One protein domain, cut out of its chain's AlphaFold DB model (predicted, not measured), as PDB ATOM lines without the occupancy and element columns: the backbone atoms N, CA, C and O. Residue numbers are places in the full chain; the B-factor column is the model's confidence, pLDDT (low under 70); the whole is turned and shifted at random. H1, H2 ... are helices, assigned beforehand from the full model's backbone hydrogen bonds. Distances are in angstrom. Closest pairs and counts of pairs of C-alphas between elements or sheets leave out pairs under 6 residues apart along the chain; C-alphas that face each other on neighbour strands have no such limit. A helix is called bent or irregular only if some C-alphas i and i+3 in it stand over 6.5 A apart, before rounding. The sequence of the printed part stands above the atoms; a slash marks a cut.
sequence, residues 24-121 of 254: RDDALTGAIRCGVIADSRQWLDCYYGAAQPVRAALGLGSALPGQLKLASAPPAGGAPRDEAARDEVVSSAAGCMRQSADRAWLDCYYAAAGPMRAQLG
ATOM      1  N   ARG A  24     -42.111  43.017   7.015       96.31
ATOM      2  CA  ARG A  24     -42.145  42.271   5.748       96.31
ATOM      3  C   ARG A  24     -43.550  41.798   5.358       96.31
ATOM      4  O   ARG A  24     -43.903  41.871   4.185       96.31
ATOM      5  N   ASP A  25     -44.344  41.346   6.326       95.50
ATOM      6  CA  ASP A  25     -45.725  40.897   6.117       95.50
ATOM      7  C   ASP A  25     -46.618  42.088   5.743       95.50
ATOM      8  O   ASP A  25     -47.433  41.992   4.822       95.50
ATOM      9  N   ASP A  26     -46.403  43.245   6.382       95.75
ATOM     10  CA  ASP A  26     -47.077  44.500   6.026       95.75
ATOM     11  C   ASP A  26     -46.724  44.941   4.602       95.75
ATOM     12  O   ASP A  26     -47.602  45.350   3.838       95.75
ATOM     13  N   ALA A  27     -45.452  44.812   4.211       97.19
ATOM     14  CA  ALA A  27     -45.004  45.141   2.863       97.19
ATOM     15  C   ALA A  27     -45.608  44.217   1.793       97.19
ATOM     16  O   ALA A  27     -46.043  44.697   0.744       97.19
ATOM     17  N   LEU A  28     -45.692  42.906   2.051       97.19
ATOM     18  CA  LEU A  28     -46.359  41.962   1.146       97.19
ATOM     19  C   LEU A  28     -47.865  42.221   1.070       97.19
ATOM     20  O   LEU A  28     -48.431  42.266  -0.020       97.19
ATOM     21  N   THR A  29     -48.507  42.475   2.209       96.19
ATOM     22  CA  THR A  29     -49.928  42.833   2.254       96.19
ATOM     23  C   THR A  29     -50.194  44.116   1.464       96.19
ATOM     24  O   THR A  29     -51.148  44.179   0.690       96.19
ATOM     25  N   GLY A  30     -49.336  45.131   1.605       96.38
ATOM     26  CA  GLY A  30     -49.395  46.358   0.810       96.38
ATOM     27  C   GLY A  30     -49.219  46.097  -0.688       96.38
ATOM     28  O   GLY A  30     -49.995  46.612  -1.491       96.38
ATOM     29  N   ALA A  31     -48.271  45.236  -1.069       97.06
ATOM     30  CA  ALA A  31     -48.052  44.846  -2.462       97.06
ATOM     31  C   ALA A  31     -49.289  44.178  -3.084       97.06
ATOM     32  O   ALA A  31     -49.646  44.480  -4.220       97.06
ATOM     33  N   ILE A  32     -49.977  43.316  -2.328       96.06
ATOM     34  CA  ILE A  32     -51.225  42.675  -2.769       96.06
ATOM     35  C   ILE A  32     -52.327  43.729  -2.961       96.06
ATOM     36  O   ILE A  32     -53.018  43.716  -3.981       96.06
ATOM     37  N   ARG A  33     -52.460  44.696  -2.037       95.44
ATOM     38  CA  ARG A  33     -53.437  45.799  -2.165       95.44
ATOM     39  C   ARG A  33     -53.199  46.655  -3.408       95.44
ATOM     40  O   ARG A  33     -54.166  47.132  -3.994       95.44
ATOM     41  N   CYS A  34     -51.948  46.816  -3.843       96.56
ATOM     42  CA  CYS A  34     -51.628  47.527  -5.082       96.56
ATOM     43  C   CYS A  34     -52.235  46.870  -6.329       96.56
ATOM     44  O   CYS A  34     -52.379  47.545  -7.346       96.56
ATOM     45  N   GLY A  35     -52.623  45.591  -6.268       94.25
ATOM     46  CA  GLY A  35     -53.187  44.845  -7.392       94.25
ATOM     47  C   GLY A  35     -54.356  45.542  -8.100       94.25
ATOM     48  O   GLY A  35     -54.472  45.439  -9.317       94.25
ATOM     49  N   VAL A  36     -55.156  46.325  -7.370       93.75
ATOM     50  CA  VAL A  36     -56.345  47.018  -7.905       93.75
ATOM     51  C   VAL A  36     -56.039  48.127  -8.922       93.75
ATOM     52  O   VAL A  36     -56.953  48.610  -9.590       93.75
ATOM     53  N   ILE A  37     -54.778  48.552  -9.034       94.50
ATOM     54  CA  ILE A  37     -54.353  49.638  -9.924       94.50
ATOM     55  C   ILE A  37     -54.237  49.111 -11.353       94.50
ATOM     56  O   ILE A  37     -53.373  48.285 -11.633       94.50
ATOM     57  N   ALA A  38     -55.035  49.614 -12.297       94.50
ATOM     58  CA  ALA A  38     -54.990  49.094 -13.664       94.50
ATOM     59  C   ALA A  38     -53.678  49.404 -14.414       94.50
ATOM     60  O   ALA A  38     -53.168  48.559 -15.151       94.50
ATOM     61  N   ASP A  39     -53.106  50.593 -14.214       96.38
ATOM     62  CA  ASP A  39     -51.886  51.032 -14.896       96.38
ATOM     63  C   ASP A  39     -50.622  50.363 -14.328       96.38
ATOM     64  O   ASP A  39     -50.362  50.416 -13.128       96.38
ATOM     65  N   SER A  40     -49.817  49.742 -15.192       96.44
ATOM     66  CA  SER A  40     -48.643  48.958 -14.783       96.44
ATOM     67  C   SER A  40     -47.518  49.811 -14.198       96.44
ATOM     68  O   SER A  40     -46.791  49.346 -13.319       96.44
ATOM     69  N   ARG A  41     -47.389  51.076 -14.621       97.06
ATOM     70  CA  ARG A  41     -46.377  51.972 -14.057       97.06
ATOM     71  C   ARG A  41     -46.773  52.442 -12.659       97.06
ATOM     72  O   ARG A  41     -45.959  52.343 -11.746       97.06
ATOM     73  N   GLN A  42     -48.015  52.886 -12.480       97.38
ATOM     74  CA  GLN A  42     -48.550  53.257 -11.167       97.38
ATOM     75  C   GLN A  42     -48.570  52.067 -10.204       97.38
ATOM     76  O   GLN A  42     -48.254  52.230  -9.026       97.38
ATOM     77  N   TRP A  43     -48.891  50.868 -10.697       98.06
ATOM     78  CA  TRP A  43     -48.806  49.637  -9.916       98.06
ATOM     79  C   TRP A  43     -47.380  49.398  -9.400       98.06
ATOM     80  O   TRP A  43     -47.196  49.144  -8.211       98.06
ATOM     81  N   LEU A  44     -46.362  49.552 -10.257       98.12
ATOM     82  CA  LEU A  44     -44.959  49.387  -9.866       98.12
ATOM     83  C   LEU A  44     -44.520  50.438  -8.829       98.12
ATOM     84  O   LEU A  44     -43.797  50.119  -7.886       98.12
ATOM     85  N   ASP A  45     -44.980  51.680  -8.970       98.12
ATOM     86  CA  ASP A  45     -44.724  52.739  -7.988       98.12
ATOM     87  C   ASP A  45     -45.417  52.457  -6.640       98.12
ATOM     88  O   ASP A  45     -44.812  52.659  -5.584       98.12
ATOM     89  N   CYS A  46     -46.638  51.916  -6.655       98.44
ATOM     90  CA  CYS A  46     -47.329  51.437  -5.455       98.44
ATOM     91  C   CYS A  46     -46.559  50.294  -4.775       98.44
ATOM     92  O   CYS A  46     -46.320  50.348  -3.569       98.44
ATOM     93  N   TYR A  47     -46.103  49.305  -5.552       98.38
ATOM     94  CA  TYR A  47     -45.291  48.185  -5.068       98.38
ATOM     95  C   TYR A  47     -44.024  48.676  -4.351       98.38
ATOM     96  O   TYR A  47     -43.712  48.237  -3.246       98.38
ATOM     97  N   TYR A  48     -43.316  49.664  -4.909       98.38
ATOM     98  CA  TYR A  48     -42.154  50.248  -4.233       98.38
ATOM     99  C   TYR A  48     -42.501  51.005  -2.947       98.38
ATOM    100  O   TYR A  48     -41.734  50.941  -1.982       98.38
ATOM    101  N   GLY A  49     -43.651  51.682  -2.916       98.12
ATOM    102  CA  GLY A  49     -44.168  52.340  -1.717       98.12
ATOM    103  C   GLY A  49     -44.550  51.360  -0.607       98.12
ATOM    104  O   GLY A  49     -44.324  51.655   0.566       98.12
ATOM    105  N   ALA A  50     -45.056  50.175  -0.959       98.38
ATOM    106  CA  ALA A  50     -45.473  49.152  -0.001       98.38
ATOM    107  C   ALA A  50     -44.321  48.658   0.893       98.38
ATOM    108  O   ALA A  50     -44.553  48.295   2.041       98.38
ATOM    109  N   ALA A  51     -43.067  48.732   0.434       98.25
ATOM    110  CA  ALA A  51     -41.887  48.372   1.226       98.25
ATOM    111  C   ALA A  51     -41.557  49.350   2.379       98.25
ATOM    112  O   ALA A  51     -40.602  49.120   3.127       98.25
ATOM    113  N   GLN A  52     -42.304  50.449   2.537       98.06
ATOM    114  CA  GLN A  52     -42.017  51.484   3.535       98.06
ATOM    115  C   GLN A  52     -41.875  50.983   4.984       98.06
ATOM    116  O   GLN A  52     -40.955  51.462   5.650       98.06
ATOM    117  N   PRO A  53     -42.688  50.039   5.499       97.38
ATOM    118  CA  PRO A  53     -42.522  49.536   6.865       97.38
ATOM    119  C   PRO A  53     -41.131  48.933   7.103       97.38
ATOM    120  O   PRO A  53     -40.491  49.228   8.109       97.38
ATOM    121  N   VAL A  54     -40.610  48.160   6.141       97.69
ATOM    122  CA  VAL A  54     -39.264  47.564   6.224       97.69
ATOM    123  C   VAL A  54     -38.180  48.635   6.119       97.69
ATOM    124  O   VAL A  54     -37.199  48.596   6.858       97.69
ATOM    125  N   ARG A  55     -38.358  49.633   5.244       98.00
ATOM    126  CA  ARG A  55     -37.428  50.773   5.150       98.00
ATOM    127  C   ARG A  55     -37.336  51.532   6.471       98.00
ATOM    128  O   ARG A  55     -36.231  51.833   6.910       98.00
ATOM    129  N   ALA A  56     -38.480  51.803   7.097       97.06
ATOM    130  CA  ALA A  56     -38.555  52.482   8.383       97.06
ATOM    131  C   ALA A  56     -37.888  51.659   9.496       97.06
ATOM    132  O   ALA A  56     -37.092  52.207  10.254       97.06
ATOM    133  N   ALA A  57     -38.133  50.343   9.543       95.94
ATOM    134  CA  ALA A  57     -37.487  49.436  10.496       95.94
ATOM    135  C   ALA A  57     -35.953  49.391  10.336       95.94
ATOM    136  O   ALA A  57     -35.230  49.262  11.319       95.94
ATOM    137  N   LEU A  58     -35.455  49.553   9.108       97.06
ATOM    138  CA  LEU A  58     -34.027  49.649   8.792       97.06
ATOM    139  C   LEU A  58     -33.433  51.060   8.985       97.06
ATOM    140  O   LEU A  58     -32.254  51.257   8.694       97.06
ATOM    141  N   GLY A  59     -34.223  52.056   9.405       97.31
ATOM    142  CA  GLY A  59     -33.772  53.450   9.523       97.31
ATOM    143  C   GLY A  59     -33.431  54.118   8.184       97.31
ATOM    144  O   GLY A  59     -32.673  55.085   8.143       97.31
ATOM    145  N   LEU A  60     -33.957  53.602   7.069       97.00
ATOM    146  CA  LEU A  60     -33.755  54.175   5.739       97.00
ATOM    147  C   LEU A  60     -34.705  55.355   5.505       97.00
ATOM    148  O   LEU A  60     -35.808  55.411   6.050       97.00
ATOM    149  N   GLY A  61     -34.309  56.268   4.612       96.00
ATOM    150  CA  GLY A  61     -35.185  57.347   4.153       96.00
ATOM    151  C   GLY A  61     -36.501  56.813   3.580       96.00
ATOM    152  O   GLY A  61     -36.545  55.722   2.994       96.00
ATOM    153  N   SER A  62     -37.579  57.578   3.733       96.62
ATOM    154  CA  SER A  62     -38.898  57.187   3.236       96.62
ATOM    155  C   SER A  62     -38.902  56.967   1.721       96.62
ATOM    156  O   SER A  62     -38.104  57.560   0.991       96.62
ATOM    157  N   ALA A  63     -39.809  56.121   1.234       96.31
ATOM    158  CA  ALA A  63     -40.105  56.056  -0.195       96.31
ATOM    159  C   ALA A  63     -40.609  57.417  -0.719       96.31
ATOM    160  O   ALA A  63     -40.938  58.324   0.056       96.31
ATOM    161  N   LEU A  64     -40.659  57.569  -2.045       97.12
ATOM    162  CA  LEU A  64     -41.109  58.817  -2.663       97.12
ATOM    163  C   LEU A  64     -42.556  59.135  -2.239       97.12
ATOM    164  O   LEU A  64     -43.379  58.218  -2.182       97.12
ATOM    165  N   PRO A  65     -42.922  60.413  -2.009       96.69
ATOM    166  CA  PRO A  65     -44.261  60.772  -1.533       96.69
ATOM    167  C   PRO A  65     -45.405  60.223  -2.400       96.69
ATOM    168  O   PRO A  65     -46.412  59.755  -1.875       96.69
ATOM    169  N   GLY A  66     -45.235  60.218  -3.728       95.81
ATOM    170  CA  GLY A  66     -46.212  59.634  -4.653       95.81
ATOM    171  C   GLY A  66     -46.389  58.121  -4.477       95.81
ATOM    172  O   GLY A  66     -47.514  57.633  -4.514       95.81
ATOM    173  N   GLN A  67     -45.302  57.391  -4.210       97.69
ATOM    174  CA  GLN A  67     -45.328  55.943  -3.975       97.69
ATOM    175  C   GLN A  67     -46.017  55.608  -2.650       97.69
ATOM    176  O   GLN A  67     -46.850  54.708  -2.596       97.69
ATOM    177  N   LEU A  68     -45.734  56.379  -1.594       97.44
ATOM    178  CA  LEU A  68     -46.409  56.236  -0.301       97.44
ATOM    179  C   LEU A  68     -47.910  56.506  -0.408       97.44
ATOM    180  O   LEU A  68     -48.714  55.740   0.120       97.44
ATOM    181  N   LYS A  69     -48.292  57.564  -1.135       97.12
ATOM    182  CA  LYS A  69     -49.700  57.886  -1.387       97.12
ATOM    183  C   LYS A  69     -50.407  56.721  -2.080       97.12
ATOM    184  O   LYS A  69     -51.445  56.283  -1.592       97.12
ATOM    185  N   LEU A  70     -49.815  56.184  -3.151       95.94
ATOM    186  CA  LEU A  70     -50.358  55.035  -3.880       95.94
ATOM    187  C   LEU A  70     -50.464  53.779  -3.003       95.94
ATOM    188  O   LEU A  70     -51.498  53.127  -3.025       95.94
ATOM    189  N   ALA A  71     -49.446  53.468  -2.198       96.50
ATOM    190  CA  ALA A  71     -49.467  52.306  -1.306       96.50
ATOM    191  C   ALA A  71     -50.525  52.423  -0.193       96.50
ATOM    192  O   ALA A  71     -51.130  51.427   0.199       96.50
ATOM    193  N   SER A  72     -50.766  53.638   0.310       95.81
ATOM    194  CA  SER A  72     -51.771  53.892   1.352       95.81
ATOM    195  C   SER A  72     -53.212  53.876   0.830       95.81
ATOM    196  O   SER A  72     -54.109  53.395   1.519       95.81
ATOM    197  N   ALA A  73     -53.432  54.389  -0.382       95.56
ATOM    198  CA  ALA A  73     -54.744  54.537  -0.999       95.56
ATOM    199  C   ALA A  73     -54.628  54.294  -2.515       95.56
ATOM    200  O   ALA A  73     -54.582  55.254  -3.295       95.56
ATOM    201  N   PRO A  74     -54.537  53.022  -2.945       91.19
ATOM    202  CA  PRO A  74     -54.387  52.694  -4.352       91.19
ATOM    203  C   PRO A  74     -55.665  53.070  -5.113       91.19
ATOM    204  O   PRO A  74     -56.764  52.714  -4.674       91.19
ATOM    205  N   PRO A  75     -55.563  53.789  -6.246       89.19
ATOM    206  CA  PRO A  75     -56.725  54.053  -7.081       89.19
ATOM    207  C   PRO A  75     -57.260  52.728  -7.629       89.19
ATOM    208  O   PRO A  75     -56.532  51.971  -8.268       89.19
ATOM    209  N   ALA A  76     -58.537  52.454  -7.379       83.50
ATOM    210  CA  ALA A  76     -59.228  51.312  -7.959       83.50
ATOM    211  C   ALA A  76     -59.909  51.717  -9.272       83.50
ATOM    212  O   ALA A  76     -60.451  52.820  -9.385       83.50
ATOM    213  N   GLY A  77     -59.920  50.810 -10.247       77.19
ATOM    214  CA  GLY A  77     -60.686  50.970 -11.482       77.19
ATOM    215  C   GLY A  77     -59.935  50.490 -12.719       77.19
ATOM    216  O   GLY A  77     -58.747  50.755 -12.884       77.19
ATOM    217  N   GLY A  78     -60.666  49.819 -13.611       81.25
ATOM    218  CA  GLY A  78     -60.132  49.230 -14.839       81.25
ATOM    219  C   GLY A  78     -59.604  47.806 -14.651       81.25
ATOM    220  O   GLY A  78     -59.320  47.367 -13.541       81.25
ATOM    221  N   ALA A  79     -59.487  47.076 -15.760       86.12
ATOM    222  CA  ALA A  79     -58.827  45.775 -15.776       86.12
ATOM    223  C   ALA A  79     -57.303  45.989 -15.814       86.12
ATOM    224  O   ALA A  79     -56.826  46.739 -16.678       86.12
ATOM    225  N   PRO A  80     -56.535  45.383 -14.902       88.56
ATOM    226  CA  PRO A  80     -55.108  45.563 -14.875       88.56
ATOM    227  C   PRO A  80     -54.435  44.900 -16.050       88.56
ATOM    228  O   PRO A  80     -54.898  43.934 -16.654       88.56
ATOM    229  N   ARG A  81     -53.332  45.534 -16.409       90.62
ATOM    230  CA  ARG A  81     -52.498  45.143 -17.529       90.62
ATOM    231  C   ARG A  81     -51.338  44.310 -17.017       90.62
ATOM    232  O   ARG A  81     -50.893  44.488 -15.885       90.62
ATOM    233  N   ASP A  82     -50.830  43.440 -17.882       92.94
ATOM    234  CA  ASP A  82     -49.614  42.664 -17.621       92.94
ATOM    235  C   ASP A  82     -49.721  41.767 -16.370       92.94
ATOM    236  O   ASP A  82     -48.772  41.647 -15.597       92.94
ATOM    237  N   GLU A  83     -50.886  41.147 -16.151       91.06
ATOM    238  CA  GLU A  83     -51.197  40.376 -14.934       91.06
ATOM    239  C   GLU A  83     -50.188  39.263 -14.657       91.06
ATOM    240  O   GLU A  83     -49.674  39.186 -13.548       91.06
ATOM    241  N   ALA A  84     -49.788  38.510 -15.685       92.00
ATOM    242  CA  ALA A  84     -48.768  37.471 -15.550       92.00
ATOM    243  C   ALA A  84     -47.442  38.009 -14.978       92.00
ATOM    244  O   ALA A  84     -46.835  37.380 -14.114       92.00
ATOM    245  N   ALA A  85     -47.009  39.203 -15.406       95.12
ATOM    246  CA  ALA A  85     -45.802  39.825 -14.872       95.12
ATOM    247  C   ALA A  85     -46.005  40.284 -13.420       95.12
ATOM    248  O   ALA A  85     -45.085  40.184 -12.615       95.12
ATOM    249  N   ARG A  86     -47.198  40.770 -13.054       96.38
ATOM    250  CA  ARG A  86     -47.510  41.160 -11.667       96.38
ATOM    251  C   ARG A  86     -47.522  39.957 -10.734       96.38
ATOM    252  O   ARG A  86     -46.939  40.031  -9.655       96.38
ATOM    253  N   ASP A  87     -48.129  38.859 -11.167       93.31
ATOM    254  CA  ASP A  87     -48.187  37.613 -10.405       93.31
ATOM    255  C   ASP A  87     -46.789  37.032 -10.184       93.31
ATOM    256  O   ASP A  87     -46.457  36.598  -9.078       93.31
ATOM    257  N   GLU A  88     -45.929  37.080 -11.206       94.88
ATOM    258  CA  GLU A  88     -44.529  36.677 -11.082       94.88
ATOM    259  C   GLU A  88     -43.779  37.553 -10.065       94.88
ATOM    260  O   GLU A  88     -43.084  37.032  -9.192       94.88
ATOM    261  N   VAL A  89     -43.965  38.877 -10.109       97.69
ATOM    262  CA  VAL A  89     -43.346  39.800  -9.142       97.69
ATOM    263  C   VAL A  89     -43.806  39.494  -7.715       97.69
ATOM    264  O   VAL A  89     -42.969  39.371  -6.822       97.69
ATOM    265  N   VAL A  90     -45.114  39.346  -7.481       96.75
ATOM    266  CA  VAL A  90     -45.664  39.116  -6.132       96.75
ATOM    267  C   VAL A  90     -45.267  37.739  -5.597       96.75
ATOM    268  O   VAL A  90     -44.871  37.625  -4.436       96.75
ATOM    269  N   SER A  91     -45.306  36.696  -6.429       95.06
ATOM    270  CA  SER A  91     -44.874  35.350  -6.027       95.06
ATOM    271  C   SER A  91     -43.368  35.279  -5.747       95.06
ATOM    272  O   SER A  91     -42.954  34.699  -4.740       95.06
ATOM    273  N   SER A  92     -42.541  35.939  -6.565       95.62
ATOM    274  CA  SER A  92     -41.098  36.079  -6.333       95.62
ATOM    275  C   SER A  92     -40.804  36.846  -5.037       95.62
ATOM    276  O   SER A  92     -39.996  36.398  -4.217       95.62
ATOM    277  N   ALA A  93     -41.533  37.938  -4.780       97.75
ATOM    278  CA  ALA A  93     -41.424  38.723  -3.553       97.75
ATOM    279  C   ALA A  93     -41.798  37.913  -2.302       97.75
ATOM    280  O   ALA A  93     -41.092  37.971  -1.295       97.75
ATOM    281  N   ALA A  94     -42.860  37.103  -2.361       96.50
ATOM    282  CA  ALA A  94     -43.205  36.178  -1.281       96.50
ATOM    283  C   ALA A  94     -42.074  35.158  -1.034       96.50
ATOM    284  O   ALA A  94     -41.724  34.861   0.111       96.50
ATOM    285  N   GLY A  95     -41.418  34.691  -2.100       96.44
ATOM    286  CA  GLY A  95     -40.241  33.822  -2.027       96.44
ATOM    287  C   GLY A  95     -39.032  34.435  -1.305       96.44
ATOM    288  O   GLY A  95     -38.193  33.680  -0.795       96.44
ATOM    289  N   CYS A  96     -38.950  35.771  -1.206       97.12
ATOM    290  CA  CYS A  96     -37.902  36.479  -0.464       97.12
ATOM    291  C   CYS A  96     -38.002  36.286   1.053       97.12
ATOM    292  O   CYS A  96     -37.019  36.528   1.747       97.12
ATOM    293  N   MET A  97     -39.123  35.787   1.593       95.00
ATOM    294  CA  MET A  97     -39.280  35.525   3.036       95.00
ATOM    295  C   MET A  97     -38.246  34.544   3.609       95.00
ATOM    296  O   MET A  97     -38.014  34.528   4.815       95.00
ATOM    297  N   ARG A  98     -37.574  33.778   2.741       94.25
ATOM    298  CA  ARG A  98     -36.450  32.895   3.087       94.25
ATOM    299  C   ARG A  98     -35.190  33.650   3.529       94.25
ATOM    300  O   ARG A  98     -34.329  33.058   4.172       94.25
ATOM    301  N   GLN A  99     -35.064  34.932   3.186       96.00
ATOM    302  CA  GLN A  99     -33.933  35.758   3.602       96.00
ATOM    303  C   GLN A  99     -34.009  36.032   5.104       96.00
ATOM    304  O   GLN A  99     -35.045  36.451   5.612       96.00
ATOM    305  N   SER A 100     -32.916  35.827   5.835       91.00
ATOM    306  CA  SER A 100     -32.896  36.047   7.286       91.00
ATOM    307  C   SER A 100     -32.759  37.529   7.649       91.00
ATOM    308  O   SER A 100     -33.473  38.009   8.527       91.00
ATOM    309  N   ALA A 101     -31.917  38.283   6.938       95.06
ATOM    310  CA  ALA A 101     -31.674  39.702   7.195       95.06
ATOM    311  C   ALA A 101     -32.677  40.620   6.472       95.06
ATOM    312  O   ALA A 101     -32.938  40.443   5.283       95.06
ATOM    313  N   ASP A 102     -33.179  41.653   7.162       96.19
ATOM    314  CA  ASP A 102     -34.159  42.606   6.606       96.19
ATOM    315  C   ASP A 102     -33.621  43.366   5.396       96.19
ATOM    316  O   ASP A 102     -34.345  43.606   4.430       96.19
ATOM    317  N   ARG A 103     -32.326  43.700   5.411       97.31
ATOM    318  CA  ARG A 103     -31.692  44.376   4.281       97.31
ATOM    319  C   ARG A 103     -31.643  43.486   3.037       97.31
ATOM    320  O   ARG A 103     -32.060  43.923   1.971       97.31
ATOM    321  N   ALA A 104     -31.211  42.234   3.194       96.88
ATOM    322  CA  ALA A 104     -31.180  41.259   2.104       96.88
ATOM    323  C   ALA A 104     -32.592  40.943   1.582       96.88
ATOM    324  O   ALA A 104     -32.792  40.800   0.377       96.88
ATOM    325  N   TRP A 105     -33.581  40.882   2.480       97.56
ATOM    326  CA  TRP A 105     -34.985  40.761   2.098       97.56
ATOM    327  C   TRP A 105     -35.437  41.947   1.239       97.56
ATOM    328  O   TRP A 105     -36.044  41.733   0.194       97.56
ATOM    329  N   LEU A 106     -35.107  43.183   1.634       97.94
ATOM    330  CA  LEU A 106     -35.509  44.390   0.907       97.94
ATOM    331  C   LEU A 106     -34.867  44.464  -0.486       97.94
ATOM    332  O   LEU A 106     -35.545  44.793  -1.459       97.94
ATOM    333  N   ASP A 107     -33.584  44.118  -0.593       97.69
ATOM    334  CA  ASP A 107     -32.888  44.062  -1.881       97.69
ATOM    335  C   ASP A 107     -33.505  42.966  -2.788       97.69
ATOM    336  O   ASP A 107     -33.757  43.215  -3.970       97.69
ATOM    337  N   CYS A 108     -33.862  41.798  -2.231       98.06
ATOM    338  CA  CYS A 108     -34.601  40.737  -2.936       98.06
ATOM    339  C   CYS A 108     -35.993  41.203  -3.400       98.06
ATOM    340  O   CYS A 108     -36.354  41.010  -4.561       98.06
ATOM    341  N   TYR A 109     -36.754  41.868  -2.529       98.31
ATOM    342  CA  TYR A 109     -38.089  42.394  -2.824       98.31
ATOM    343  C   TYR A 109     -38.066  43.393  -3.990       98.31
ATOM    344  O   TYR A 109     -38.930  43.356  -4.869       98.31
ATOM    345  N   TYR A 110     -37.066  44.275  -4.048       97.75
ATOM    346  CA  TYR A 110     -36.919  45.199  -5.175       97.75
ATOM    347  C   TYR A 110     -36.448  44.513  -6.458       97.75
ATOM    348  O   TYR A 110     -36.914  44.882  -7.539       97.75
ATOM    349  N   ALA A 111     -35.574  43.509  -6.357       96.94
ATOM    350  CA  ALA A 111     -35.154  42.702  -7.500       96.94
ATOM    351  C   ALA A 111     -36.315  41.887  -8.095       96.94
ATOM    352  O   ALA A 111     -36.395  41.746  -9.316       96.94
ATOM    353  N   ALA A 112     -37.257  41.430  -7.261       97.88
ATOM    354  CA  ALA A 112     -38.447  40.699  -7.692       97.88
ATOM    355  C   ALA A 112     -39.304  41.482  -8.699       97.88
ATOM    356  O   ALA A 112     -39.954  40.869  -9.534       97.88
ATOM    357  N   ALA A 113     -39.240  42.820  -8.702       97.94
ATOM    358  CA  ALA A 113     -39.916  43.669  -9.686       97.94
ATOM    359  C   ALA A 113     -39.319  43.596 -11.113       97.94
ATOM    360  O   ALA A 113     -39.818  44.262 -12.023       97.94
ATOM    361  N   GLY A 114     -38.247  42.824 -11.319       95.50
ATOM    362  CA  GLY A 114     -37.522  42.678 -12.586       95.50
ATOM    363  C   GLY A 114     -38.407  42.436 -13.818       95.50
ATOM    364  O   GLY A 114     -38.288  43.213 -14.770       95.50
ATOM    365  N   PRO A 115     -39.325  41.448 -13.810       95.56
ATOM    366  CA  PRO A 115     -40.218  41.179 -14.939       95.56
ATOM    367  C   PRO A 115     -41.065  42.395 -15.331       95.56
ATOM    368  O   PRO A 115     -41.095  42.781 -16.500       95.56
ATOM    369  N   MET A 116     -41.670  43.083 -14.356       96.81
ATOM    370  CA  MET A 116     -42.462  44.288 -14.627       96.81
ATOM    371  C   MET A 116     -41.597  45.445 -15.143       96.81
ATOM    372  O   MET A 116     -41.989  46.173 -16.055       96.81
ATOM    373  N   ARG A 117     -40.386  45.619 -14.603       96.38
ATOM    374  CA  ARG A 117     -39.447  46.627 -15.118       96.38
ATOM    375  C   ARG A 117     -39.052  46.340 -16.563       96.38
ATOM    376  O   ARG A 117     -38.949  47.283 -17.340       96.38
ATOM    377  N   ALA A 118     -38.830  45.075 -16.921       93.50
ATOM    378  CA  ALA A 118     -38.534  44.676 -18.292       93.50
ATOM    379  C   ALA A 118     -39.720  44.963 -19.223       93.50
ATOM    380  O   ALA A 118     -39.525  45.578 -20.270       93.50
ATOM    381  N   GLN A 119     -40.940  44.618 -18.798       93.88
ATOM    382  CA  GLN A 119     -42.178  44.896 -19.533       93.88
ATOM    383  C   GLN A 119     -42.373  46.396 -19.810       93.88
ATOM    384  O   GLN A 119     -42.777  46.783 -20.902       93.88
ATOM    385  N   LEU A 120     -42.033  47.253 -18.843       95.50
ATOM    386  CA  LEU A 120     -42.127  48.712 -18.964       95.50
ATOM    387  C   LEU A 120     -40.918  49.369 -19.660       95.50
ATOM    388  O   LEU A 120     -40.855  50.595 -19.727       95.50
ATOM    389  N   GLY A 121     -39.926  48.597 -20.124       94.69
ATOM    390  CA  GLY A 121     -38.699  49.142 -20.721       94.69
ATOM    391  C   GLY A 121     -37.800  49.906 -19.733       94.69
ATOM    392  O   GLY A 121     -37.011  50.752 -20.135       94.69
TER     393      GLY A 121
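What this domain is: This is residues 24 to 121 of the 254 residues of an uncharacterized protein of Alphaproteobacteria bacterium (UniProt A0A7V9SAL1). Two helical hairpins, H1 with H2 and H5 with H6, lie side by side as a small bundle of four helices that run nearly along one line. H3 follows beyond the end of H2 and H7 beyond the end of H6, while H4 crosses H1 and H2 on the side away from H5; the link from H4 swings round one end of the bundle to reach H5. The printed part has 98 residues, with seven named helices, H1 to H7 in order, and no named strand: the class is all helix. It is compact, with a radius of gyration of the C-alphas of 12.4 A and spans of 36 by 24 by 23 A.

Where its parts are: H1, residues 24 to 36, begins at C-alpha 24 (-42.145, 42.271, 5.748) and is 20.3 A long; it is irregular, but only just, with C-alphas 33 and 36 6.55 A apart. H2, residues 40 to 50, is 15.1 A long, and H3 is residues 52 to 57. H4 is residues 65 to 72. H5, residues 83 to 98, is the longest helix at 24.5 A and begins at C-alpha 83 (-51.197, 40.376, -14.934). H6, residues 102 to 112, is 15.0 A long, and H7, residues 114 to 119, ends at C-alpha 119 (-42.178, 44.896, -19.533).

How they stand to each other: H1 is the hub and touches H2, H3, H4 and H5. In the hairpin of H1 and H2 the closest C-alphas, Gly 30 and Ala 50, are 4.9 A apart, at a shallow tilt of 24 degrees, opposite ways. With residues 24 to 27 alone H1 touches H3, closest at Arg 24 and Val 54, C-alphas 6.0 A apart. H4 is about perpendicular to H2, at 83 degrees, and touches it, with the C-alphas of Gly 49 and Gln 67 closest at 4.4 A. H5 touches H1 with residues 90 to 97 alone, closest at Ala 94 and Leu 28, C-alphas 7.0 A apart, at a shallow tilt of 6 degrees, opposite ways. In the hairpin of H5 and H6 the closest C-alphas, Ala 93 and Tyr 109, are 5.0 A apart. H7 touches H5, closest at Met 116 and Ala 85, C-alphas 5.6 A apart. H2, H3, H4, H6 and H7 have every O i to N i+4 pair within hydrogen-bond range; H1 has 7 of 9 and H5 10 of 12.

The domain as a whole: The C-alphas farthest apart, Gly 78 and Ser 100, are 37.5 A from each other. The printed part has no cut and no long link. Mean pLDDT of the printed part is 95.5, and no printed residue is under 70.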